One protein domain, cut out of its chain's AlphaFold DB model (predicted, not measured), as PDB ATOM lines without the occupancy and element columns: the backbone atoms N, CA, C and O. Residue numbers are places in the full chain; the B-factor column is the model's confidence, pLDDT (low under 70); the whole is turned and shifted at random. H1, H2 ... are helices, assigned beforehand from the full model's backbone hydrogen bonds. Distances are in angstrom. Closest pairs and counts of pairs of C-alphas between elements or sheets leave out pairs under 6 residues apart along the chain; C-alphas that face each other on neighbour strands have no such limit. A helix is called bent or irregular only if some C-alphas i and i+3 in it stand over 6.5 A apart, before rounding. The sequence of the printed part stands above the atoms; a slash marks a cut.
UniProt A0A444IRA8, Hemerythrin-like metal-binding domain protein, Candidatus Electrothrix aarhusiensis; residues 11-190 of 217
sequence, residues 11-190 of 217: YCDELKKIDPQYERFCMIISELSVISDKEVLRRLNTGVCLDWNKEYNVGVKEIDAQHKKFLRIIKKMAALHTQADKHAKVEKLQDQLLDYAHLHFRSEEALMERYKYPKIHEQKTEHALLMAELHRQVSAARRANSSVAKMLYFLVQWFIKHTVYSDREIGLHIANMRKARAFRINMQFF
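This is residues 11 to 190 of the 217 residues of the protein "Hemerythrin-like metal-binding domain protein" of Candidatus Electrothrix aarhusiensis (UniProt A0A444IRA8). Four long helices, H4 to H7, stand side by side in an up-and-down bundle, and three short helices, H1 to H3, cover one side of it, where H2 and H3 pack on H7 and H3 also on H4. The last helix, H7, runs on past the bundle, and its residues 179 to 190 stick out as an arm; without them the body spans 51 by 31 by 23 A. The printed part has 180 residues, with seven named helices, H1 to H7 in chain order, and no named strand; its class is all helix. It is compact, with a radius of gyration of the C-alphas of 18.1 A, and spans 68 by 31 by 24 A.

H1 covers residues 12 to 18, beginning at C-alpha 12 (-12.423, -20.337, -17.547), and is 10.5 A long. H2, residues 22 to 33, measures 16.1 A, and H3, residues 37 to 46, 14.4 A. H4, residues 61 to 82, begins at C-alpha 61 (-16.705, -46.672, -13.395) and is 34.1 A long; it is irregular, with C-alphas 79 and 82 7.2 A apart. H5, residues 86 to 114, is 41.3 A long, and H6, residues 120 to 142, 32.8 A. H7, residues 148 to 190, is 59.7 A long and ends at C-alpha 190 (9.636, -61.900, -13.854). It has a kink of 26 degrees near residue 163, yet is neither bent nor irregular, but only just: C-alphas 164 and 167 are 6.3 A apart.

In the bundle, each helix runs against the one before it. The hairpin of H4 and H5 touches at a shallow tilt of 14 degrees, closest at the C-alphas of Leu 80 and Lys 86, 5.5 A. The hairpin of H5 and H6 stands at 6 degrees, closest at Met 112 and Ile 120, C-alphas 6.4 A apart. In the hairpin of H6 and H7, H7 touches H6 with residues 148 to 166 alone, closest at the C-alphas of Gln 137 and Met 151, 5.6 A. H7 touches H4 with residues 149 to 163 alone, closest at the C-alphas of Ile 74 and Leu 152, 6.9 A. H4 and H6 are apart. H7 is the hub, touching four helices; it also touches H2, closest at the C-alphas of Ile 29 and Gln 157, 6.4 A, and H3, closest at those of Asp 37 and Ala 149, 5.2 A. H3 touches H4 at a steep tilt of 58 degrees, with the C-alphas of Leu 41 and Ala 78 6.3 A apart. H1 and H2 form a hairpin, closest at the C-alphas of Leu 15 and Tyr 22, 5.1 A. Every O i to N i+4 pair is within hydrogen-bond range in H2, H3, H5 and H6; H4 has 16 of 18, H7 34 of 39, and H1 1 of 3, beside 2 of 4 O i to N i+3 pairs.

The C-alphas of Ala 84 and Phe 190, the two farthest apart, are 67.9 A apart. The printed part has no cut. The link from H3 to H4, residues 47 to 60, is long; the others are tight. The mean pLDDT of the printed part is 85.2, and it is under 70 at residues 11 to 23, 26, 47 to 49, 82, 84 and 187 to 190.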
ATOM      1  N   TYR A  11     -12.760 -19.497 -13.319       59.75
ATOM      2  CA  TYR A  11     -12.608 -20.890 -13.752       59.75
ATOM      3  C   TYR A  11     -12.350 -21.107 -15.242       59.75
ATOM      4  O   TYR A  11     -11.851 -22.168 -15.618       59.75
ATOM      5  N   CYS A  12     -12.636 -20.137 -16.110       59.88
ATOM      6  CA  CYS A  12     -12.423 -20.337 -17.547       59.88
ATOM      7  C   CYS A  12     -10.937 -20.480 -17.916       59.88
ATOM      8  O   CYS A  12     -10.603 -21.271 -18.801       59.88
ATOM      9  N   ASP A  13     -10.042 -19.798 -17.201       64.25
ATOM     10  CA  ASP A  13      -8.596 -19.903 -17.426       64.25
ATOM     11  C   ASP A  13      -7.988 -21.187 -16.847       64.25
ATOM     12  O   ASP A  13      -6.985 -21.687 -17.363       64.25
ATOM     13  N   GLU A  14      -8.588 -21.764 -15.805       64.31
ATOM     14  CA  GLU A  14      -8.186 -23.073 -15.281       64.31
ATOM     15  C   GLU A  14      -8.694 -24.214 -16.163       64.31
ATOM     16  O   GLU A  14      -7.929 -25.125 -16.486       64.31
ATOM     17  N   LEU A  15      -9.948 -24.133 -16.626       63.06
ATOM     18  CA  LEU A  15     -10.530 -25.096 -17.563       63.06
ATOM     19  C   LEU A  15      -9.733 -25.141 -18.874       63.06
ATOM     20  O   LEU A  15      -9.433 -26.232 -19.362       63.06
ATOM     21  N   LYS A  16      -9.297 -23.976 -19.386       66.38
ATOM     22  CA  LYS A  16      -8.413 -23.848 -20.563       66.38
ATOM     23  C   LYS A  16      -7.199 -24.765 -20.529       66.38
ATOM     24  O   LYS A  16      -6.767 -25.259 -21.567       66.38
ATOM     25  N   LYS A  17      -6.616 -24.958 -19.345       66.19
ATOM     26  CA  LYS A  17      -5.346 -25.677 -19.181       66.19
ATOM     27  C   LYS A  17      -5.512 -27.190 -19.249       66.19
ATOM     28  O   LYS A  17      -4.528 -27.879 -19.504       66.19
ATOM     29  N   ILE A  18      -6.712 -27.713 -18.987       59.44
ATOM     30  CA  ILE A  18      -6.885 -29.149 -18.740       59.44
ATOM     31  C   ILE A  18      -7.987 -29.823 -19.559       59.44
ATOM     32  O   ILE A  18      -7.992 -31.059 -19.652       59.44
ATOM     33  N   ASP A  19      -8.912 -29.046 -20.129       62.12
ATOM     34  CA  ASP A  19     -10.056 -29.566 -20.868       62.12
ATOM     35  C   ASP A  19     -10.156 -28.910 -22.256       62.12
ATOM     36  O   ASP A  19     -10.422 -27.711 -22.351       62.12
ATOM     37  N   PRO A  20      -9.995 -29.672 -23.354       65.75
ATOM     38  CA  PRO A  20     -10.157 -29.144 -24.708       65.75
ATOM     39  C   PRO A  20     -11.574 -28.624 -25.008       65.75
ATOM     40  O   PRO A  20     -11.768 -27.937 -26.005       65.75
ATOM     41  N   GLN A  21     -12.565 -28.915 -24.161       64.06
ATOM     42  CA  GLN A  21     -13.928 -28.391 -24.247       64.06
ATOM     43  C   GLN A  21     -14.219 -27.234 -23.292       64.06
ATOM     44  O   GLN A  21     -15.388 -26.871 -23.124       64.06
ATOM     45  N   TYR A  22     -13.201 -26.627 -22.678       68.69
ATOM     46  CA  TYR A  22     -13.408 -25.469 -21.812       68.69
ATOM     47  C   TYR A  22     -14.282 -24.398 -22.484       68.69
ATOM     48  O   TYR A  22     -15.124 -23.809 -21.820       68.69
ATOM     49  N   GLU A  23     -14.154 -24.196 -23.803       66.81
ATOM     50  CA  GLU A  23     -14.957 -23.231 -24.566       66.81
ATOM     51  C   GLU A  23     -16.442 -23.562 -24.490       66.81
ATOM     52  O   GLU A  23     -17.250 -22.698 -24.163       66.81
ATOM     53  N   ARG A  24     -16.807 -24.834 -24.688       71.56
ATOM     54  CA  ARG A  24     -18.191 -25.304 -24.580       71.56
ATOM     55  C   ARG A  24     -18.740 -25.088 -23.170       71.56
ATOM     56  O   ARG A  24     -19.881 -24.658 -23.015       71.56
ATOM     57  N   PHE A  25     -17.952 -25.387 -22.143       70.12
ATOM     58  CA  PHE A  25     -18.373 -25.221 -20.754       70.12
ATOM     59  C   PHE A  25     -18.485 -23.751 -20.342       70.12
ATOM     60  O   PHE A  25     -19.491 -23.361 -19.754       70.12
ATOM     61  N   CYS A  26     -17.510 -22.926 -20.718       68.81
ATOM     62  CA  CYS A  26     -17.531 -21.480 -20.523       68.81
ATOM     63  C   CYS A  26     -18.697 -20.832 -21.272       68.81
ATOM     64  O   CYS A  26     -19.361 -19.966 -20.710       68.81
ATOM     65  N   MET A  27     -19.014 -21.291 -22.486       71.88
ATOM     66  CA  MET A  27     -20.208 -20.861 -23.213       71.88
ATOM     67  C   MET A  27     -21.484 -21.207 -22.449       71.88
ATOM     68  O   MET A  27     -22.298 -20.320 -22.232       71.88
ATOM     69  N   ILE A  28     -21.652 -22.449 -21.974       72.50
ATOM     70  CA  ILE A  28     -22.838 -22.835 -21.188       72.50
ATOM     71  C   ILE A  28     -22.960 -21.973 -19.923       72.50
ATOM     72  O   ILE A  28     -24.041 -21.473 -19.622       72.50
ATOM     73  N   ILE A  29     -21.866 -21.779 -19.181       71.31
ATOM     74  CA  ILE A  29     -21.874 -20.996 -17.936       71.31
ATOM     75  C   ILE A  29     -22.190 -19.519 -18.209       71.31
ATOM     76  O   ILE A  29     -23.001 -18.939 -17.486       71.31
ATOM     77  N   SER A  30     -21.573 -18.938 -19.242       71.25
ATOM     78  CA  SER A  30     -21.750 -17.543 -19.658       71.25
ATOM     79  C   SER A  30     -23.154 -17.283 -20.201       71.25
ATOM     80  O   SER A  30     -23.824 -16.344 -19.788       71.25
ATOM     81  N   GLU A  31     -23.663 -18.159 -21.066       71.19
ATOM     82  CA  GLU A  31     -25.020 -18.038 -21.598       71.19
ATOM     83  C   GLU A  31     -26.067 -18.118 -20.492       71.19
ATOM     84  O   GLU A  31     -27.025 -17.350 -20.500       71.19
ATOM     85  N   LEU A  32     -25.909 -19.039 -19.538       72.94
ATOM     86  CA  LEU A  32     -26.881 -19.207 -18.464       72.94
ATOM     87  C   LEU A  32     -26.791 -18.105 -17.382       72.94
ATOM     88  O   LEU A  32     -27.759 -17.933 -16.644       72.94
ATOM     89  N   SER A  33     -25.682 -17.357 -17.288       72.25
ATOM     90  CA  SER A  33     -25.477 -16.327 -16.249       72.25
ATOM     91  C   SER A  33     -26.248 -15.027 -16.499       72.25
ATOM     92  O   SER A  33     -26.595 -14.326 -15.549       72.25
ATOM     93  N   VAL A  34     -26.536 -14.707 -17.764       70.56
ATOM     94  CA  VAL A  34     -27.108 -13.411 -18.184       70.56
ATOM     95  C   VAL A  34     -28.570 -13.486 -18.631       70.56
ATOM     96  O   VAL A  34     -29.151 -12.482 -19.043       70.56
ATOM     97  N   ILE A  35     -29.185 -14.666 -18.570       72.81
ATOM     98  CA  ILE A  35     -30.529 -14.907 -19.104       72.81
ATOM     99  C   ILE A  35     -31.584 -15.025 -17.997       72.81
ATOM    100  O   ILE A  35     -31.309 -15.424 -16.868       72.81
ATOM    101  N   SER A  36     -32.831 -14.683 -18.330       79.75
ATOM    102  CA  SER A  36     -33.960 -14.780 -17.393       79.75
ATOM    103  C   SER A  36     -34.231 -16.222 -16.940       79.75
ATOM    104  O   SER A  36     -33.985 -17.165 -17.687       79.75
ATOM    105  N   ASP A  37     -34.862 -16.402 -15.776       80.88
ATOM    106  CA  ASP A  37     -35.247 -17.724 -15.247       80.88
ATOM    107  C   ASP A  37     -36.039 -18.581 -16.251       80.88
ATOM    108  O   ASP A  37     -35.830 -19.791 -16.361       80.88
ATOM    109  N   LYS A  38     -36.942 -17.953 -17.017       79.06
ATOM    110  CA  LYS A  38     -37.714 -18.622 -18.076       79.06
ATOM    111  C   LYS A  38     -36.799 -19.140 -19.187       79.06
ATOM    112  O   LYS A  38     -37.015 -20.230 -19.711       79.06
ATOM    113  N   GLU A  39     -35.786 -18.358 -19.532       79.12
ATOM    114  CA  GLU A  39     -34.835 -18.680 -20.587       79.12
ATOM    115  C   GLU A  39     -33.822 -19.739 -20.139       79.12
ATOM    116  O   GLU A  39     -33.555 -20.658 -20.908       79.12
ATOM    117  N   VAL A  40     -33.364 -19.715 -18.879       80.44
ATOM    118  CA  VAL A  40     -32.573 -20.809 -18.280       80.44
ATOM    119  C   VAL A  40     -33.306 -22.139 -18.452       80.44
ATOM    120  O   VAL A  40     -32.761 -23.094 -18.997       80.44
ATOM    121  N   LEU A  41     -34.572 -22.196 -18.035       78.69
ATOM    122  CA  LEU A  41     -35.378 -23.416 -18.102       78.69
ATOM    123  C   LEU A  41     -35.607 -23.897 -19.541       78.69
ATOM    124  O   LEU A  41     -35.546 -25.100 -19.803       78.69
ATOM    125  N   ARG A  42     -35.826 -22.969 -20.481       79.62
ATOM    126  CA  ARG A  42     -35.927 -23.286 -21.910       79.62
ATOM    127  C   ARG A  42     -34.618 -23.875 -22.429       79.62
ATOM    128  O   ARG A  42     -34.629 -24.964 -22.997       79.62
ATOM    129  N   ARG A  43     -33.489 -23.200 -22.192       78.94
ATOM    130  CA  ARG A  43     -32.160 -23.641 -22.640       78.94
ATOM    131  C   ARG A  43     -31.807 -25.005 -22.064       78.94
ATOM    132  O   ARG A  43     -31.395 -25.860 -22.834       78.94
ATOM    133  N   LEU A  44     -32.046 -25.268 -20.782       79.25
ATOM    134  CA  LEU A  44     -31.782 -26.586 -20.184       79.25
ATOM    135  C   LEU A  44     -32.624 -27.724 -20.789       79.25
ATOM    136  O   LEU A  44     -32.211 -28.878 -20.718       79.25
ATOM    137  N   ASN A  45     -33.770 -27.411 -21.402       73.00
ATOM    138  CA  ASN A  45     -34.623 -28.399 -22.065       73.00
ATOM    139  C   ASN A  45     -34.373 -28.540 -23.574       73.00
ATOM    140  O   ASN A  45     -34.656 -29.604 -24.118       73.00
ATOM    141  N   THR A  46     -33.891 -27.500 -24.266       70.44
ATOM    142  CA  THR A  46     -33.806 -27.505 -25.743       70.44
ATOM    143  C   THR A  46     -32.440 -27.141 -26.319       70.44
ATOM    144  O   THR A  46     -32.215 -27.366 -27.502       70.44
ATOM    145  N   GLY A  47     -31.548 -26.525 -25.539       60.91
ATOM    146  CA  GLY A  47     -30.321 -25.888 -26.040       60.91
ATOM    147  C   GLY A  47     -29.024 -26.310 -25.347       60.91
ATOM    148  O   GLY A  47     -27.981 -26.355 -25.990       60.91
ATOM    149  N   VAL A  48     -29.081 -26.656 -24.062       66.38
ATOM    150  CA  VAL A  48     -27.969 -27.198 -23.278       66.38
ATOM    151  C   VAL A  48     -28.190 -28.698 -23.164       66.38
ATOM    152  O   VAL A  48     -29.038 -29.171 -22.410       66.38
ATOM    153  N   CYS A  49     -27.429 -29.462 -23.943       66.81
ATOM    154  CA  CYS A  49     -27.479 -30.914 -23.889       66.81
ATOM    155  C   CYS A  49     -26.850 -31.406 -22.578       66.81
ATOM    156  O   CYS A  49     -25.629 -31.459 -22.440       66.81
ATOM    157  N   LEU A  50     -27.702 -31.773 -21.618       72.06
ATOM    158  CA  LEU A  50     -27.306 -32.397 -20.353       72.06
ATOM    159  C   LEU A  50     -27.090 -33.926 -20.498       72.06
ATOM    160  O   LEU A  50     -27.040 -34.649 -19.498       72.06
ATOM    161  N   ASP A  51     -27.100 -34.482 -21.720       79.69
ATOM    162  CA  ASP A  51     -26.789 -35.901 -21.955       79.69
ATOM    163  C   ASP A  51     -25.376 -36.248 -21.542       79.69
ATOM    164  O   ASP A  51     -24.461 -35.433 -21.608       79.69
ATOM    165  N   TRP A  52     -25.227 -37.488 -21.075       85.12
ATOM    166  CA  TRP A  52     -23.917 -37.977 -20.711       85.12
ATOM    167  C   TRP A  52     -23.033 -37.984 -21.948       85.12
ATOM    168  O   TRP A  52     -23.319 -38.688 -22.916       85.12
ATOM    169  N   ASN A  53     -21.932 -37.253 -21.875       83.12
ATOM    170  CA  ASN A  53     -20.880 -37.306 -22.864       83.12
ATOM    171  C   ASN A  53     -19.712 -38.127 -22.295       83.12
ATOM    172  O   ASN A  53     -19.400 -38.046 -21.110       83.12
ATOM    173  N   LYS A  54     -19.054 -38.924 -23.145       84.19
ATOM    174  CA  LYS A  54     -17.823 -39.664 -22.813       84.19
ATOM    175  C   LYS A  54     -16.721 -38.768 -22.234       84.19
ATOM    176  O   LYS A  54     -15.853 -39.262 -21.526       84.19
ATOM    177  N   GLU A  55     -16.750 -37.480 -22.541       78.69
ATOM    178  CA  GLU A  55     -15.781 -36.503 -22.054       78.69
ATOM    179  C   GLU A  55     -15.995 -36.126 -20.583       78.69
ATOM    180  O   GLU A  55     -15.073 -35.621 -19.960       78.69
ATOM    181  N   TYR A  56     -17.153 -36.448 -19.999       85.62
ATOM    182  CA  TYR A  56     -17.394 -36.314 -18.557       85.62
ATOM    183  C   TYR A  56     -16.816 -37.483 -17.750       85.62
ATOM    184  O   TYR A  56     -16.953 -37.509 -16.533       85.62
ATOM    185  N   ASN A  57     -16.224 -38.487 -18.407       89.50
ATOM    186  CA  ASN A  57     -15.668 -39.628 -17.695       89.50
ATOM    187  C   ASN A  57     -14.396 -39.217 -16.940       89.50
ATOM    188  O   ASN A  57     -13.416 -38.773 -17.544       89.50
ATOM    189  N   VAL A  58     -14.364 -39.517 -15.647       91.38
ATOM    190  CA  VAL A  58     -13.150 -39.456 -14.825       91.38
ATOM    191  C   VAL A  58     -12.314 -40.735 -14.954       91.38
ATOM    192  O   VAL A  58     -11.149 -40.774 -14.562       91.38
ATOM    193  N   GLY A  59     -12.883 -41.804 -15.525       92.19
ATOM    194  CA  GLY A  59     -12.194 -43.083 -15.744       92.19
ATOM    195  C   GLY A  59     -12.313 -44.068 -14.575       92.19
ATOM    196  O   GLY A  59     -11.636 -45.103 -14.550       92.19
ATOM    197  N   VAL A  60     -13.196 -43.780 -13.619       94.81
ATOM    198  CA  VAL A  60     -13.561 -44.658 -12.504       94.81
ATOM    199  C   VAL A  60     -15.042 -44.982 -12.651       94.81
ATOM    200  O   VAL A  60     -15.891 -44.123 -12.448       94.81
ATOM    201  N   LYS A  61     -15.350 -46.234 -13.014       94.75
ATOM    202  CA  LYS A  61     -16.705 -46.672 -13.395       94.75
ATOM    203  C   LYS A  61     -17.762 -46.315 -12.352       94.75
ATOM    204  O   LYS A  61     -18.880 -45.961 -12.713       94.75
ATOM    205  N   GLU A  62     -17.413 -46.450 -11.079       94.75
ATOM    206  CA  GLU A  62     -18.276 -46.148  -9.947       94.75
ATOM    207  C   GLU A  62     -18.626 -44.654  -9.890       94.75
ATOM    208  O   GLU A  62     -19.801 -44.318  -9.754       94.75
ATOM    209  N   ILE A  63     -17.635 -43.779 -10.079       95.50
ATOM    210  CA  ILE A  63     -17.803 -42.320 -10.096       95.50
ATOM    211  C   ILE A  63     -18.590 -41.890 -11.345       95.50
ATOM    212  O   ILE A  63     -19.626 -41.238 -11.229       95.50
ATOM    213  N   ASP A  64     -18.208 -42.375 -12.533       95.44
ATOM    214  CA  ASP A  64     -18.895 -42.052 -13.794       95.44
ATOM    215  C   ASP A  64     -20.385 -42.449 -13.747       95.44
ATOM    216  O   ASP A  64     -21.272 -41.744 -14.236       95.44
ATOM    217  N   ALA A  65     -20.697 -43.608 -13.153       95.25
ATOM    218  CA  ALA A  65     -22.077 -44.043 -12.950       95.25
ATOM    219  C   ALA A  65     -22.829 -43.119 -11.985       95.25
ATOM    220  O   ALA A  65     -24.026 -42.866 -12.179       95.25
ATOM    221  N   GLN A  66     -22.137 -42.605 -10.967       95.75
ATOM    222  CA  GLN A  66     -22.733 -41.701 -10.005       95.75
ATOM    223  C   GLN A  66     -23.071 -40.348 -10.633       95.75
ATOM    224  O   GLN A  66     -24.228 -39.922 -10.554       95.75
ATOM    225  N   HIS A  67     -22.123 -39.750 -11.353       94.62
ATOM    226  CA  HIS A  67     -22.294 -38.503 -12.097       94.62
ATOM    227  C   HIS A  67     -23.428 -38.588 -13.136       94.62
ATOM    228  O   HIS A  67     -24.270 -37.691 -13.221       94.62
ATOM    229  N   LYS A  68     -23.553 -39.710 -13.866       93.44
ATOM    230  CA  LYS A  68     -24.680 -39.959 -14.798       93.44
ATOM    231  C   LYS A  68     -26.039 -39.840 -14.125       93.44
ATOM    232  O   LYS A  68     -26.993 -39.308 -14.703       93.44
ATOM    233  N   LYS A  69     -26.168 -40.398 -12.920       93.94
ATOM    234  CA  LYS A  69     -27.419 -40.347 -12.161       93.94
ATOM    235  C   LYS A  69     -27.670 -38.943 -11.609       93.94
ATOM    236  O   LYS A  69     -28.825 -38.524 -11.637       93.94
ATOM    237  N   PHE A  70     -26.630 -38.209 -11.215       93.12
ATOM    238  CA  PHE A  70     -26.737 -36.806 -10.811       93.12
ATOM    239  C   PHE A  70     -27.320 -35.939 -11.941       93.12
ATOM    240  O   PHE A  70     -28.379 -35.331 -11.770       93.12
ATOM    241  N   LEU A  71     -26.746 -36.012 -13.150       90.50
ATOM    242  CA  LEU A  71     -27.287 -35.332 -14.340       90.50
ATOM    243  C   LEU A  71     -28.735 -35.718 -14.644       90.50
ATOM    244  O   LEU A  71     -29.546 -34.878 -15.032       90.50
ATOM    245  N   ARG A  72     -29.097 -36.991 -14.457       91.94
ATOM    246  CA  ARG A  72     -30.474 -37.451 -14.671       91.94
ATOM    247  C   ARG A  72     -31.459 -36.799 -13.698       91.94
ATOM    248  O   ARG A  72     -32.591 -36.532 -14.097       91.94
ATOM    249  N   ILE A  73     -31.062 -36.558 -12.447       93.00
ATOM    250  CA  ILE A  73     -31.895 -35.851 -11.463       93.00
ATOM    251  C   ILE A  73     -32.078 -34.391 -11.899       93.00
ATOM    252  O   ILE A  73     -33.220 -33.935 -11.977       93.00
ATOM    253  N   ILE A  74     -30.991 -33.709 -12.285       90.06
ATOM    254  CA  ILE A  74     -31.027 -32.324 -12.795       90.06
ATOM    255  C   ILE A  74     -31.985 -32.210 -13.983       90.06
ATOM    256  O   ILE A  74     -32.886 -31.375 -13.983       90.06
ATOM    257  N   LYS A  75     -31.856 -33.104 -14.967       89.38
ATOM    258  CA  LYS A  75     -32.737 -33.144 -16.140       89.38
ATOM    259  C   LYS A  75     -34.201 -33.321 -15.799       89.38
ATOM    260  O   LYS A  75     -35.048 -32.623 -16.342       89.38
ATOM    261  N   LYS A  76     -34.510 -34.281 -14.922       90.44
ATOM    262  CA  LYS A  76     -35.891 -34.519 -14.493       90.44
ATOM    263  C   LYS A  76     -36.467 -33.261 -13.863       90.44
ATOM    264  O   LYS A  76     -37.600 -32.911 -14.156       90.44
ATOM    265  N   MET A  77     -35.678 -32.570 -13.048       89.81
ATOM    266  CA  MET A  77     -36.103 -31.339 -12.399       89.81
ATOM    267  C   MET A  77     -36.311 -30.202 -13.406       89.81
ATOM    268  O   MET A  77     -37.343 -29.535 -13.354       89.81
ATOM    269  N   ALA A  78     -35.397 -30.035 -14.367       87.00
ATOM    270  CA  ALA A  78     -35.549 -29.078 -15.460       87.00
ATOM    271  C   ALA A  78     -36.805 -29.365 -16.303       87.00
ATOM    272  O   ALA A  78     -37.544 -28.441 -16.621       87.00
ATOM    273  N   ALA A  79     -37.133 -30.627 -16.585       86.62
ATOM    274  CA  ALA A  79     -38.298 -30.997 -17.394       86.62
ATOM    275  C   ALA A  79     -39.660 -30.721 -16.722       86.62
ATOM    276  O   ALA A  79     -40.674 -30.610 -17.408       86.62
ATOM    277  N   LEU A  80     -39.713 -30.598 -15.392       84.81
ATOM    278  CA  LEU A  80     -40.974 -30.417 -14.661       84.81
ATOM    279  C   LEU A  80     -41.548 -28.998 -14.742       84.81
ATOM    280  O   LEU A  80     -42.696 -28.794 -14.354       84.81
ATOM    281  N   HIS A  81     -40.801 -28.006 -15.234       72.12
ATOM    282  CA  HIS A  81     -41.204 -26.600 -15.110       72.12
ATOM    283  C   HIS A  81     -42.492 -26.220 -15.867       72.12
ATOM    284  O   HIS A  81     -43.118 -25.210 -15.525       72.12
ATOM    285  N   THR A  82     -42.907 -27.032 -16.844       68.56
ATOM    286  CA  THR A  82     -44.130 -26.856 -17.645       68.56
ATOM    287  C   THR A  82     -45.358 -27.592 -17.087       68.56
ATOM    288  O   THR A  82     -46.437 -27.466 -17.658       68.56
ATOM    289  N   GLN A  83     -45.237 -28.348 -15.985       74.19
ATOM    290  CA  GLN A  83     -46.332 -29.163 -15.431       74.19
ATOM    291  C   GLN A  83     -47.138 -28.433 -14.342       74.19
ATOM    292  O   GLN A  83     -46.579 -27.648 -13.575       74.19
ATOM    293  N   ALA A  84     -48.436 -28.741 -14.229       62.16
ATOM    294  CA  ALA A  84     -49.331 -28.176 -13.211       62.16
ATOM    295  C   ALA A  84     -48.948 -28.599 -11.772       62.16
ATOM    296  O   ALA A  84     -48.833 -27.745 -10.900       62.16
ATOM    297  N   ASP A  85     -48.595 -29.874 -11.548       72.06
ATOM    298  CA  ASP A  85     -48.199 -30.412 -10.225       72.06
ATOM    299  C   ASP A  85     -46.681 -30.374  -9.973       72.06
ATOM    300  O   ASP A  85     -46.096 -31.249  -9.322       72.06
ATOM    301  N   LYS A  86     -45.988 -29.396 -10.560       80.19
ATOM    302  CA  LYS A  86     -44.520 -29.369 -10.563       80.19
ATOM    303  C   LYS A  86     -43.902 -29.198  -9.180       80.19
ATOM    304  O   LYS A  86     -42.826 -29.732  -8.954       80.19
ATOM    305  N   HIS A  87     -44.561 -28.495  -8.259       81.81
ATOM    306  CA  HIS A  87     -43.970 -28.119  -6.971       81.81
ATOM    307  C   HIS A  87     -43.613 -29.340  -6.113       81.81
ATOM    308  O   HIS A  87     -42.437 -29.551  -5.830       81.81
ATOM    309  N   ALA A  88     -44.581 -30.212  -5.816       86.69
ATOM    310  CA  ALA A  88     -44.338 -31.424  -5.026       86.69
ATOM    311  C   ALA A  88     -43.332 -32.378  -5.701       86.69
ATOM    312  O   ALA A  88     -42.487 -32.991  -5.048       86.69
ATOM    313  N   LYS A  89     -43.380 -32.488  -7.037       90.19
ATOM    314  CA  LYS A  89     -42.427 -33.312  -7.799       90.19
ATOM    315  C   LYS A  89     -41.005 -32.741  -7.745       90.19
ATOM    316  O   LYS A  89     -40.054 -33.512  -7.636       90.19
ATOM    317  N   VAL A  90     -40.853 -31.417  -7.816       90.00
ATOM    318  CA  VAL A  90     -39.558 -30.733  -7.696       90.00
ATOM    319  C   VAL A  90     -39.001 -30.886  -6.286       90.00
ATOM    320  O   VAL A  90     -37.828 -31.220  -6.156       90.00
ATOM    321  N   GLU A  91     -39.817 -30.721  -5.245       91.69
ATOM    322  CA  GLU A  91     -39.373 -30.901  -3.858       91.69
ATOM    323  C   GLU A  91     -38.847 -32.312  -3.602       91.69
ATOM    324  O   GLU A  91     -37.743 -32.462  -3.079       91.69
ATOM    325  N   LYS A  92     -39.558 -33.337  -4.088       93.62
ATOM    326  CA  LYS A  92     -39.096 -34.729  -4.015       93.62
ATOM    327  C   LYS A  92     -37.762 -34.943  -4.737       93.62
ATOM    328  O   LYS A  92     -36.915 -35.701  -4.270       93.62
ATOM    329  N   LEU A  93     -37.564 -34.299  -5.890       94.88
ATOM    330  CA  LEU A  93     -36.289 -34.361  -6.608       94.88
ATOM    331  C   LEU A  93     -35.177 -33.591  -5.890       94.88
ATOM    332  O   LEU A  93     -34.024 -33.990  -6.010       94.88
ATOM    333  N   GLN A  94     -35.493 -32.523  -5.154       94.81
ATOM    334  CA  GLN A  94     -34.527 -31.810  -4.314       94.81
ATOM    335  C   GLN A  94     -34.062 -32.672  -3.135       94.81
ATOM    336  O   GLN A  94     -32.862 -32.721  -2.885       94.81
ATOM    337  N   ASP A  95     -34.968 -33.390  -2.460       96.00
ATOM    338  CA  ASP A  95     -34.579 -34.342  -1.403       96.00
ATOM    339  C   ASP A  95     -33.697 -35.449  -1.983       96.00
ATOM    340  O   ASP A  95     -32.593 -35.698  -1.505       96.00
ATOM    341  N   GLN A  96     -34.133 -36.036  -3.104       96.75
ATOM    342  CA  GLN A  96     -33.349 -37.046  -3.806       96.75
ATOM    343  C   GLN A  96     -31.957 -36.527  -4.194       96.75
ATOM    344  O   GLN A  96     -30.993 -37.287  -4.161       96.75
ATOM    345  N   LEU A  97     -31.845 -35.262  -4.602       95.50
ATOM    346  CA  LEU A  97     -30.582 -34.641  -4.982       95.50
ATOM    347  C   LEU A  97     -29.644 -34.468  -3.783       95.50
ATOM    348  O   LEU A  97     -28.467 -34.796  -3.906       95.50
ATOM    349  N   LEU A  98     -30.164 -33.997  -2.646       96.94
ATOM    350  CA  LEU A  98     -29.406 -33.826  -1.402       96.94
ATOM    351  C   LEU A  98     -28.844 -35.159  -0.899       96.94
ATOM    352  O   LEU A  98     -27.635 -35.278  -0.691       96.94
ATOM    353  N   ASP A  99     -29.701 -36.175  -0.782       97.44
ATOM    354  CA  ASP A  99     -29.296 -37.512  -0.337       97.44
ATOM    355  C   ASP A  99     -28.250 -38.114  -1.275       97.44
ATOM    356  O   ASP A  99     -27.271 -38.738  -0.855       97.44
ATOM    357  N   TYR A 100     -28.455 -37.922  -2.579       97.25
ATOM    358  CA  TYR A 100     -27.589 -38.500  -3.586       97.25
ATOM    359  C   TYR A 100     -26.223 -37.813  -3.659       97.25
ATOM    360  O   TYR A 100     -25.220 -38.506  -3.820       97.25
ATOM    361  N   ALA A 101     -26.170 -36.491  -3.487       96.19
ATOM    362  CA  ALA A 101     -24.921 -35.744  -3.381       96.19
ATOM    363  C   ALA A 101     -24.111 -36.169  -2.147       96.19
ATOM    364  O   ALA A 101     -22.926 -36.475  -2.262       96.19
ATOM    365  N   HIS A 102     -24.767 -36.302  -0.990       96.94
ATOM    366  CA  HIS A 102     -24.123 -36.814   0.220       96.94
ATOM    367  C   HIS A 102     -23.537 -38.214   0.028       96.94
ATOM    368  O   HIS A 102     -22.403 -38.479   0.431       96.94
ATOM    369  N   LEU A 103     -24.301 -39.127  -0.578       97.06
ATOM    370  CA  LEU A 103     -23.832 -40.482  -0.856       97.06
ATOM    371  C   LEU A 103     -22.638 -40.487  -1.821       97.06
ATOM    372  O   LEU A 103     -21.688 -41.240  -1.610       97.06
ATOM    373  N   HIS A 104     -22.701 -39.666  -2.867       96.94
ATOM    374  CA  HIS A 104     -21.652 -39.534  -3.871       96.94
ATOM    375  C   HIS A 104     -20.331 -39.071  -3.247       96.94
ATOM    376  O   HIS A 104     -19.346 -39.802  -3.325       96.94
ATOM    377  N   PHE A 105     -20.336 -37.959  -2.510       97.50
ATOM    378  CA  PHE A 105     -19.132 -37.443  -1.853       97.50
ATOM    379  C   PHE A 105     -18.529 -38.439  -0.864       97.50
ATOM    380  O   PHE A 105     -17.326 -38.690  -0.887       97.50
ATOM    381  N   ARG A 106     -19.357 -39.119  -0.059       97.88
ATOM    382  CA  ARG A 106     -18.864 -40.185   0.832       97.88
ATOM    383  C   ARG A 106     -18.221 -41.343   0.068       97.88
ATOM    384  O   ARG A 106     -17.245 -41.924   0.541       97.88
ATOM    385  N   SER A 107     -18.775 -41.705  -1.088       97.62
ATOM    386  CA  SER A 107     -18.223 -42.755  -1.948       97.62
ATOM    387  C   SER A 107     -16.858 -42.359  -2.510       97.62
ATOM    388  O   SER A 107     -15.943 -43.183  -2.532       97.62
ATOM    389  N   GLU A 108     -16.708 -41.119  -2.965       97.69
ATOM    390  CA  GLU A 108     -15.442 -40.603  -3.490       97.69
ATOM    391  C   GLU A 108     -14.387 -40.459  -2.407       97.69
ATOM    392  O   GLU A 108     -13.252 -40.883  -2.598       97.69
ATOM    393  N   GLU A 109     -14.762 -39.963  -1.232       98.12
ATOM    394  CA  GLU A 109     -13.870 -39.874  -0.081       98.12
ATOM    395  C   GLU A 109     -13.332 -41.242   0.334       98.12
ATOM    396  O   GLU A 109     -12.125 -41.396   0.520       98.12
ATOM    397  N   ALA A 110     -14.188 -42.265   0.380       97.94
ATOM    398  CA  ALA A 110     -13.756 -43.632   0.652       97.94
ATOM    399  C   ALA A 110     -12.796 -44.168  -0.431       97.94
ATOM    400  O   ALA A 110     -11.836 -44.886  -0.127       97.94
ATOM    401  N   LEU A 111     -13.021 -43.822  -1.705       96.81
ATOM    402  CA  LEU A 111     -12.100 -44.158  -2.795       96.81
ATOM    403  C   LEU A 111     -10.761 -43.426  -2.643       96.81
ATOM    404  O   LEU A 111      -9.708 -44.055  -2.766       96.81
ATOM    405  N   MET A 112     -10.783 -42.132  -2.333       97.69
ATOM    406  CA  MET A 112      -9.593 -41.322  -2.088       97.69
ATOM    407  C   MET A 112      -8.754 -41.886  -0.939       97.69
ATOM    408  O   MET A 112      -7.546 -42.054  -1.102       97.69
ATOM    409  N   GLU A 113      -9.378 -42.263   0.181       97.81
ATOM    410  CA  GLU A 113      -8.699 -42.903   1.318       97.81
ATOM    411  C   GLU A 113      -8.055 -44.229   0.904       97.81
ATOM    412  O   GLU A 113      -6.859 -44.452   1.117       97.81
ATOM    413  N   ARG A 114      -8.821 -45.091   0.224       96.75
ATOM    414  CA  ARG A 114      -8.351 -46.400  -0.246       96.75
ATOM    415  C   ARG A 114      -7.138 -46.296  -1.169       96.75
ATOM    416  O   ARG A 114      -6.249 -47.149  -1.113       96.75
ATOM    417  N   TYR A 115      -7.111 -45.289  -2.036       96.62
ATOM    418  CA  TYR A 115      -6.034 -45.075  -3.002       96.62
ATOM    419  C   TYR A 115      -4.976 -44.071  -2.531       96.62
ATOM    420  O   TYR A 115      -4.051 -43.787  -3.292       96.62
ATOM    421  N   LYS A 116      -5.054 -43.597  -1.279       96.88
ATOM    422  CA  LYS A 116      -4.121 -42.623  -0.691       96.88
ATOM    423  C   LYS A 116      -3.975 -41.371  -1.562       96.88
ATOM    424  O   LYS A 116      -2.865 -40.996  -1.936       96.88
ATOM    425  N   TYR A 117      -5.101 -40.787  -1.960       97.69
ATOM    426  CA  TYR A 117      -5.115 -39.560  -2.751       97.69
ATOM    427  C   TYR A 117      -4.497 -38.401  -1.947       97.69
ATOM    428  O   TYR A 117      -4.935 -38.149  -0.822       97.69
ATOM    429  N   PRO A 118      -3.474 -37.706  -2.479       96.25
ATOM    430  CA  PRO A 118      -2.675 -36.759  -1.701       96.25
ATOM    431  C   PRO A 118      -3.439 -35.496  -1.281       96.25
ATOM    432  O   PRO A 118      -3.162 -34.967  -0.210       96.25
ATOM    433  N   LYS A 119      -4.420 -35.040  -2.072       95.62
ATOM    434  CA  LYS A 119      -5.189 -33.810  -1.804       95.62
ATOM    435  C   LYS A 119      -6.540 -34.070  -1.122       95.62
ATOM    436  O   LYS A 119      -7.473 -33.284  -1.247       95.62
ATOM    437  N   ILE A 120      -6.685 -35.181  -0.392       96.81
ATOM    438  CA  ILE A 120      -7.977 -35.581   0.197       96.81
ATOM    439  C   ILE A 120      -8.602 -34.508   1.107       96.81
ATOM    440  O   ILE A 120      -9.821 -34.361   1.130       96.81
ATOM    441  N   HIS A 121      -7.792 -33.751   1.850       96.25
ATOM    442  CA  HIS A 121      -8.295 -32.696   2.730       96.25
ATOM    443  C   HIS A 121      -8.894 -31.517   1.952       96.25
ATOM    444  O   HIS A 121      -9.941 -30.998   2.342       96.25
ATOM    445  N   GLU A 122      -8.264 -31.130   0.842       92.75
ATOM    446  CA  GLU A 122      -8.762 -30.081  -0.053       92.75
ATOM    447  C   GLU A 122     -10.090 -30.519  -0.682       92.75
ATOM    448  O   GLU A 122     -11.081 -29.796  -0.577       92.75
ATOM    449  N   GLN A 123     -10.156 -31.756  -1.192       93.62
ATOM    450  CA  GLN A 123     -11.373 -32.309  -1.795       93.62
ATOM    451  C   GLN A 123     -12.542 -32.386  -0.797       93.62
ATOM    452  O   GLN A 123     -13.649 -31.941  -1.091       93.62
ATOM    453  N   LYS A 124     -12.301 -32.884   0.427       95.75
ATOM    454  CA  LYS A 124     -13.322 -32.938   1.493       95.75
ATOM    455  C   LYS A 124     -13.845 -31.550   1.867       95.75
ATOM    456  O   LYS A 124     -15.025 -31.394   2.184       95.75
ATOM    457  N   THR A 125     -12.977 -30.541   1.834       93.56
ATOM    458  CA  THR A 125     -13.374 -29.151   2.084       93.56
ATOM    459  C   THR A 125     -14.266 -28.638   0.954       93.56
ATOM    460  O   THR A 125     -15.311 -28.049   1.231       93.56
ATOM    461  N   GLU A 126     -13.911 -28.914  -0.305       90.62
ATOM    462  CA  GLU A 126     -14.747 -28.582  -1.462       90.62
ATOM    463  C   GLU A 126     -16.133 -29.249  -1.361       90.62
ATOM    464  O   GLU A 126     -17.149 -28.560  -1.468       90.62
ATOM    465  N   HIS A 127     -16.196 -30.549  -1.043       95.62
ATOM    466  CA  HIS A 127     -17.455 -31.283  -0.840       95.62
ATOM    467  C   HIS A 127     -18.347 -30.642   0.229       95.62
ATOM    468  O   HIS A 127     -19.552 -30.473   0.029       95.62
ATOM    469  N   ALA A 128     -17.767 -30.266   1.372       93.81
ATOM    470  CA  ALA A 128     -18.508 -29.647   2.465       93.81
ATOM    471  C   ALA A 128     -19.099 -28.287   2.056       93.81
ATOM    472  O   ALA A 128     -20.261 -28.001   2.359       93.81
ATOM    473  N   LEU A 129     -18.328 -27.470   1.329       90.88
ATOM    474  CA  LEU A 129     -18.788 -26.183   0.805       90.88
ATOM    475  C   LEU A 129     -19.906 -26.361  -0.231       90.88
ATOM    476  O   LEU A 129     -20.917 -25.660  -0.169       90.88
ATOM    477  N   LEU A 130     -19.761 -27.331  -1.136       91.69
ATOM    478  CA  LEU A 130     -20.765 -27.649  -2.151       91.69
ATOM    479  C   LEU A 130     -22.066 -28.160  -1.530       91.69
ATOM    480  O   LEU A 130     -23.141 -27.715  -1.934       91.69
ATOM    481  N   MET A 131     -21.998 -29.022  -0.510       95.44
ATOM    482  CA  MET A 131     -23.205 -29.452   0.205       95.44
ATOM    483  C   MET A 131     -23.883 -28.305   0.941       95.44
ATOM    484  O   MET A 131     -25.108 -28.183   0.873       95.44
ATOM    485  N   ALA A 132     -23.121 -27.452   1.627       93.69
ATOM    486  CA  ALA A 132     -23.683 -26.293   2.314       93.69
ATOM    487  C   ALA A 132     -24.407 -25.358   1.328       93.69
ATOM    488  O   ALA A 132     -25.523 -24.901   1.595       93.69
ATOM    489  N   GLU A 133     -23.806 -25.124   0.162       90.94
ATOM    490  CA  GLU A 133     -24.400 -24.316  -0.895       90.94
ATOM    491  C   GLU A 133     -25.635 -24.988  -1.514       90.94
ATOM    492  O   GLU A 133     -26.666 -24.333  -1.681       90.94
ATOM    493  N   LEU A 134     -25.602 -26.302  -1.759       93.88
ATOM    494  CA  LEU A 134     -26.765 -27.055  -2.231       93.88
ATOM    495  C   LEU A 134     -27.942 -26.937  -1.251       93.88
ATOM    496  O   LEU A 134     -29.059 -26.615  -1.662       93.88
ATOM    497  N   HIS A 135     -27.699 -27.125   0.049       95.25
ATOM    498  CA  HIS A 135     -28.718 -26.934   1.083       95.25
ATOM    499  C   HIS A 135     -29.296 -25.518   1.064       95.25
ATOM    500  O   HIS A 135     -30.515 -25.343   1.186       95.25
ATOM    501  N   ARG A 136     -28.445 -24.500   0.886       93.25
ATOM    502  CA  ARG A 136     -28.870 -23.099   0.793       93.25
ATOM    503  C   ARG A 136     -29.779 -22.873  -0.413       93.25
ATOM    504  O   ARG A 136     -30.838 -22.262  -0.252       93.25
ATOM    505  N   GLN A 137     -29.399 -23.375  -1.585       91.00
ATOM    506  CA  GLN A 137     -30.154 -23.220  -2.831       91.00
ATOM    507  C   GLN A 137     -31.508 -23.939  -2.769       91.00
ATOM    508  O   GLN A 137     -32.536 -23.331  -3.068       91.00
ATOM    509  N   VAL A 138     -31.537 -25.184  -2.278       92.38
ATOM    510  CA  VAL A 138     -32.782 -25.944  -2.064       92.38
ATOM    511  C   VAL A 138     -33.704 -25.214  -1.085       92.38
ATOM    512  O   VAL A 138     -34.883 -25.007  -1.368       92.38
ATOM    513  N   SER A 139     -33.165 -24.750   0.044       92.38
ATOM    514  CA  SER A 139     -33.947 -24.036   1.061       92.38
ATOM    515  C   SER A 139     -34.475 -22.686   0.571       92.38
ATOM    516  O   SER A 139     -35.531 -22.237   1.021       92.38
ATOM    517  N   ALA A 140     -33.737 -21.998  -0.302       88.88
ATOM    518  CA  ALA A 140     -34.184 -20.754  -0.918       88.88
ATOM    519  C   ALA A 140     -35.294 -21.011  -1.947       88.88
ATOM    520  O   ALA A 140     -36.286 -20.284  -1.949       88.88
ATOM    521  N   ALA A 141     -35.163 -22.068  -2.755       87.31
ATOM    522  CA  ALA A 141     -36.174 -22.472  -3.727       87.31
ATOM    523  C   ALA A 141     -37.499 -22.879  -3.058       87.31
ATOM    524  O   ALA A 141     -38.559 -22.427  -3.479       87.31
ATOM    525  N   ARG A 142     -37.447 -23.670  -1.976       88.62
ATOM    526  CA  ARG A 142     -38.642 -24.097  -1.216       88.62
ATOM    527  C   ARG A 142     -39.393 -22.942  -0.567       88.62
ATOM    528  O   ARG A 142     -40.614 -22.925  -0.549       88.62
ATOM    529  N   ARG A 143     -38.662 -21.947  -0.057       88.56
ATOM    530  CA  ARG A 143     -39.248 -20.752   0.571       88.56
ATOM    531  C   ARG A 143     -39.684 -19.681  -0.433       88.56
ATOM    532  O   ARG A 143     -40.023 -18.586  -0.010       88.56
ATOM    533  N   ALA A 144     -39.618 -19.966  -1.737       82.38
ATOM    534  CA  ALA A 144     -39.839 -18.997  -2.814       82.38
ATOM    535  C   ALA A 144     -38.942 -17.739  -2.737       82.38
ATOM    536  O   ALA A 144     -39.202 -16.740  -3.401       82.38
ATOM    537  N   ASN A 145     -37.840 -17.803  -1.980       77.69
ATOM    538  CA  ASN A 145     -36.831 -16.743  -1.886       77.69
ATOM    539  C   ASN A 145     -35.879 -16.746  -3.096       77.69
ATOM    540  O   ASN A 145     -35.106 -15.811  -3.292       77.69
ATOM    541  N   SER A 146     -35.885 -17.827  -3.876       82.62
ATOM    542  CA  SER A 146     -35.152 -17.978  -5.130       82.62
ATOM    543  C   SER A 146     -35.939 -18.886  -6.070       82.62
ATOM    544  O   SER A 146     -36.797 -19.655  -5.634       82.62
ATOM    545  N   SER A 147     -35.647 -18.821  -7.364       84.62
ATOM    546  CA  SER A 147     -36.282 -19.685  -8.350       84.62
ATOM    547  C   SER A 147     -35.568 -21.030  -8.474       84.62
ATOM    548  O   SER A 147     -34.364 -21.166  -8.247       84.62
ATOM    549  N   VAL A 148     -36.317 -22.040  -8.920       85.56
ATOM    550  CA  VAL A 148     -35.757 -23.346  -9.304       85.56
ATOM    551  C   VAL A 148     -34.751 -23.195 -10.451       85.56
ATOM    552  O   VAL A 148     -33.782 -23.943 -10.507       85.56
ATOM    553  N   ALA A 149     -34.935 -22.203 -11.329       85.75
ATOM    554  CA  ALA A 149     -34.013 -21.904 -12.421       85.75
ATOM    555  C   ALA A 149     -32.618 -21.511 -11.908       85.75
ATOM    556  O   ALA A 149     -31.627 -22.074 -12.366       85.75
ATOM    557  N   LYS A 150     -32.535 -20.631 -10.900       83.75
ATOM    558  CA  LYS A 150     -31.261 -20.253 -10.263       83.75
ATOM    559  C   LYS A 150     -30.561 -21.437  -9.601       83.75
ATOM    560  O   LYS A 150     -29.349 -21.583  -9.720       83.75
ATOM    561  N   MET A 151     -31.321 -22.312  -8.942       88.31
ATOM    562  CA  MET A 151     -30.766 -23.544  -8.378       88.31
ATOM    563  C   MET A 151     -30.255 -24.483  -9.482       88.31
ATOM    564  O   MET A 151     -29.157 -25.009  -9.365       88.31
ATOM    565  N   LEU A 152     -31.012 -24.680 -10.565       88.81
ATOM    566  CA  LEU A 152     -30.578 -25.498 -11.702       88.81
ATOM    567  C   LEU A 152     -29.322 -24.934 -12.370       88.81
ATOM    568  O   LEU A 152     -28.440 -25.706 -12.734       88.81
ATOM    569  N   TYR A 153     -29.218 -23.610 -12.487       85.50
ATOM    570  CA  TYR A 153     -28.010 -22.949 -12.965       85.50
ATOM    571  C   TYR A 153     -26.801 -23.289 -12.085       85.50
ATOM    572  O   TYR A 153     -25.804 -23.798 -12.597       85.50
ATOM    573  N   PHE A 154     -26.933 -23.129 -10.764       87.69
ATOM    574  CA  PHE A 154     -25.903 -23.542  -9.807       87.69
ATOM    575  C   PHE A 154     -25.512 -25.020  -9.979       87.69
ATOM    576  O   PHE A 154     -24.328 -25.343 -10.012       87.69
ATOM    577  N   LEU A 155     -26.485 -25.922 -10.141       90.56
ATOM    578  CA  LEU A 155     -26.220 -27.355 -10.312       90.56
ATOM    579  C   LEU A 155     -25.437 -27.671 -11.587       90.56
ATOM    580  O   LEU A 155     -24.601 -28.570 -11.578       90.56
ATOM    581  N   VAL A 156     -25.688 -26.947 -12.680       85.88
ATOM    582  CA  VAL A 156     -24.931 -27.104 -13.929       85.88
ATOM    583  C   VAL A 156     -23.503 -26.596 -13.762       85.88
ATOM    584  O   VAL A 156     -22.571 -27.286 -14.169       85.88
ATOM    585  N   GLN A 157     -23.317 -25.439 -13.124       83.25
ATOM    586  CA  GLN A 157     -21.980 -24.920 -12.824       83.25
ATOM    587  C   GLN A 157     -21.191 -25.884 -11.940       83.25
ATOM    588  O   GLN A 157     -20.055 -26.224 -12.255       83.25
ATOM    589  N   TRP A 158     -21.814 -26.361 -10.862       88.75
ATOM    590  CA  TRP A 158     -21.214 -27.330  -9.958       88.75
ATOM    591  C   TRP A 158     -20.859 -28.630 -10.691       88.75
ATOM    592  O   TRP A 158     -19.728 -29.089 -10.575       88.75
ATOM    593  N   PHE A 159     -21.758 -29.189 -11.504       87.81
ATOM    594  CA  PHE A 159     -21.464 -30.402 -12.272       87.81
ATOM    595  C   PHE A 159     -20.258 -30.222 -13.208       87.81
ATOM    596  O   PHE A 159     -19.400 -31.090 -13.317       87.81
ATOM    597  N   ILE A 160     -20.152 -29.084 -13.885       81.19
ATOM    598  CA  ILE A 160     -19.004 -28.823 -14.757       81.19
ATOM    599  C   ILE A 160     -17.725 -28.678 -13.922       81.19
ATOM    600  O   ILE A 160     -16.718 -29.318 -14.199       81.19
ATOM    601  N   LYS A 161     -17.755 -27.853 -12.879       78.50
ATOM    602  CA  LYS A 161     -16.548 -27.499 -12.134       78.50
ATOM    603  C   LYS A 161     -16.051 -28.633 -11.236       78.50
ATOM    604  O   LYS A 161     -14.870 -28.937 -11.205       78.50
ATOM    605  N   HIS A 162     -16.923 -29.242 -10.459       86.62
ATOM    606  CA  HIS A 162     -16.489 -30.262  -9.518       86.62
ATOM    607  C   HIS A 162     -16.377 -31.615 -10.218       86.62
ATOM    608  O   HIS A 162     -15.307 -32.207 -10.280       86.62
ATOM    609  N   THR A 163     -17.467 -32.036 -10.857       82.81
ATOM    610  CA  THR A 163     -17.570 -33.378 -11.423       82.81
ATOM    611  C   THR A 163     -16.687 -33.594 -12.654       82.81
ATOM    612  O   THR A 163     -16.076 -34.651 -12.785       82.81
ATOM    613  N   VAL A 164     -16.572 -32.615 -13.558       76.00
ATOM    614  CA  VAL A 164     -15.724 -32.783 -14.757       76.00
ATOM    615  C   VAL A 164     -14.260 -32.415 -14.492       76.00
ATOM    616  O   VAL A 164     -13.371 -33.029 -15.080       76.00
ATOM    617  N   TYR A 165     -13.986 -31.446 -13.612       79.56
ATOM    618  CA  TYR A 165     -12.623 -30.960 -13.364       79.56
ATOM    619  C   TYR A 165     -12.010 -31.551 -12.089       79.56
ATOM    620  O   TYR A 165     -11.001 -32.252 -12.182       79.56
ATOM    621  N   SER A 166     -12.610 -31.319 -10.919       87.06
ATOM    622  CA  SER A 166     -12.038 -31.733  -9.626       87.06
ATOM    623  C   SER A 166     -11.900 -33.262  -9.532       87.06
ATOM    624  O   SER A 166     -10.806 -33.801  -9.340       87.06
ATOM    625  N   ASP A 167     -12.973 -33.997  -9.839       93.38
ATOM    626  CA  ASP A 167     -13.002 -35.464  -9.722       93.38
ATOM    627  C   ASP A 167     -12.100 -36.163 -10.756       93.38
ATOM    628  O   ASP A 167     -11.701 -37.326 -10.599       93.38
ATOM    629  N   ARG A 168     -11.700 -35.452 -11.816       89.88
ATOM    630  CA  ARG A 168     -10.770 -35.974 -12.822       89.88
ATOM    631  C   ARG A 168      -9.381 -36.212 -12.242       89.88
ATOM    632  O   ARG A 168      -8.734 -37.193 -12.617       89.88
ATOM    633  N   GLU A 169      -8.925 -35.378 -11.305       91.38
ATOM    634  CA  GLU A 169      -7.649 -35.602 -10.614       91.38
ATOM    635  C   GLU A 169      -7.680 -36.891  -9.779       91.38
ATOM    636  O   GLU A 169      -6.701 -37.646  -9.764       91.38
ATOM    637  N   ILE A 170      -8.823 -37.197  -9.152       94.31
ATOM    638  CA  ILE A 170      -9.048 -38.459  -8.430       94.31
ATOM    639  C   ILE A 170      -8.922 -39.636  -9.405       94.31
ATOM    640  O   ILE A 170      -8.191 -40.601  -9.145       94.31
ATOM    641  N   GLY A 171      -9.589 -39.544 -10.558       94.12
ATOM    642  CA  GLY A 171      -9.541 -40.560 -11.606       94.12
ATOM    643  C   GLY A 171      -8.126 -40.833 -12.127       94.12
ATOM    644  O   GLY A 171      -7.695 -41.991 -12.188       94.12
ATOM    645  N   LEU A 172      -7.366 -39.774 -12.425       93.75
ATOM    646  CA  LEU A 172      -5.968 -39.862 -12.860       93.75
ATOM    647  C   LEU A 172      -5.080 -40.529 -11.803       93.75
ATOM    648  O   LEU A 172      -4.300 -41.432 -12.126       93.75
ATOM    649  N   HIS A 173      -5.226 -40.144 -10.533       95.56
ATOM    650  CA  HIS A 173      -4.475 -40.744  -9.430       95.56
ATOM    651  C   HIS A 173      -4.763 -42.242  -9.289       95.56
ATOM    652  O   HIS A 173      -3.840 -43.060  -9.232       95.56
ATOM    653  N   ILE A 174      -6.040 -42.632  -9.305       95.62
ATOM    654  CA  ILE A 174      -6.451 -44.039  -9.212       95.62
ATOM    655  C   ILE A 174      -5.915 -44.846 -10.400       95.62
ATOM    656  O   ILE A 174      -5.420 -45.965 -10.216       95.62
ATOM    657  N   ALA A 175      -5.969 -44.297 -11.616       94.56
ATOM    658  CA  ALA A 175      -5.415 -44.939 -12.804       94.56
ATOM    659  C   ALA A 175      -3.899 -45.169 -12.672       94.56
ATOM    660  O   ALA A 175      -3.417 -46.272 -12.945       94.56
ATOM    661  N   ASN A 176      -3.157 -44.170 -12.188       94.56
ATOM    662  CA  ASN A 176      -1.718 -44.276 -11.952       94.56
ATOM    663  C   ASN A 176      -1.394 -45.321 -10.879       94.56
ATOM    664  O   ASN A 176      -0.543 -46.184 -11.101       94.56
ATOM    665  N   MET A 177      -2.131 -45.337  -9.765       93.69
ATOM    666  CA  MET A 177      -1.973 -46.342  -8.708       93.69
ATOM    667  C   MET A 177      -2.253 -47.767  -9.209       93.69
ATOM    668  O   MET A 177      -1.535 -48.706  -8.853       93.69
ATOM    669  N   ARG A 178      -3.260 -47.947 -10.076       91.50
ATOM    670  CA  ARG A 178      -3.558 -49.237 -10.722       91.50
ATOM    671  C   ARG A 178      -2.420 -49.685 -11.645       91.50
ATOM    672  O   ARG A 178      -1.997 -50.836 -11.544       91.50
ATOM    673  N   LYS A 179      -1.882 -48.787 -12.481       90.69
ATOM    674  CA  LYS A 179      -0.731 -49.069 -13.362       90.69
ATOM    675  C   LYS A 179       0.522 -49.440 -12.564       90.69
ATOM    676  O   LYS A 179       1.134 -50.467 -12.844       90.69
ATOM    677  N   ALA A 180       0.863 -48.663 -11.533       88.44
ATOM    678  CA  ALA A 180       2.027 -48.933 -10.686       88.44
ATOM    679  C   ALA A 180       1.914 -50.295  -9.982       88.44
ATOM    680  O   ALA A 180       2.890 -51.038  -9.887       88.44
ATOM    681  N   ARG A 181       0.710 -50.654  -9.515       87.50
ATOM    682  CA  ARG A 181       0.454 -51.970  -8.920       87.50
ATOM    683  C   ARG A 181       0.631 -53.102  -9.934       87.50
ATOM    684  O   ARG A 181       1.306 -54.074  -9.610       87.50
ATOM    685  N   ALA A 182       0.059 -52.978 -11.132       85.56
ATOM    686  CA  ALA A 182       0.198 -53.983 -12.187       85.56
ATOM    687  C   ALA A 182       1.671 -54.189 -12.584       85.56
ATOM    688  O   ALA A 182       2.137 -55.322 -12.656       85.56
ATOM    689  N   PHE A 183       2.426 -53.096 -12.734       85.31
ATOM    690  CA  PHE A 183       3.859 -53.148 -13.022       85.31
ATOM    691  C   PHE A 183       4.649 -53.889 -11.932       85.31
ATOM    692  O   PHE A 183       5.436 -54.781 -12.239       85.31
ATOM    693  N   ARG A 184       4.401 -53.584 -10.648       85.38
ATOM    694  CA  ARG A 184       5.058 -54.272  -9.519       85.38
ATOM    695  C   ARG A 184       4.769 -55.771  -9.499       85.38
ATOM    696  O   ARG A 184       5.679 -56.549  -9.241       85.38
ATOM    697  N   ILE A 185       3.527 -56.165  -9.773       78.56
ATOM    698  CA  ILE A 185       3.130 -57.578  -9.833       78.56
ATOM    699  C   ILE A 185       3.874 -58.285 -10.971       78.56
ATOM    700  O   ILE A 185       4.516 -59.305 -10.735       78.56
ATOM    701  N   ASN A 186       3.873 -57.711 -12.177       75.25
ATOM    702  CA  ASN A 186       4.573 -58.291 -13.328       75.25
ATOM    703  C   ASN A 186       6.084 -58.426 -13.074       75.25
ATOM    704  O   ASN A 186       6.679 -59.446 -13.410       75.25
ATOM    705  N   MET A 187       6.699 -57.439 -12.416       68.56
ATOM    706  CA  MET A 187       8.117 -57.488 -12.052       68.56
ATOM    707  C   MET A 187       8.417 -58.560 -10.987       68.56
ATOM    708  O   MET A 187       9.453 -59.221 -11.051       68.56
ATOM    709  N   GLN A 188       7.515 -58.780 -10.022       68.06
ATOM    710  CA  GLN A 188       7.639 -59.873  -9.045       68.06
ATOM    711  C   GLN A 188       7.571 -61.261  -9.698       68.06
ATOM    712  O   GLN A 188       8.304 -62.157  -9.283       68.06
ATOM    713  N   PHE A 189       6.733 -61.445 -10.720       66.69
ATOM    714  CA  PHE A 189       6.698 -62.688 -11.497       66.69
ATOM    715  C   PHE A 189       7.971 -62.877 -12.328       66.69
ATOM    716  O   PHE A 189       8.626 -63.905 -12.195       66.69
ATOM    717  N   PHE A 190       8.402 -61.850 -13.062       65.50
ATOM    718  CA  PHE A 190       9.636 -61.900 -13.854       65.50
ATOM    719  C   PHE A 190      10.880 -62.229 -13.008       65.50
ATOM    720  O   PHE A 190      11.706 -63.061 -13.373       65.50
TER     721      PHE A 190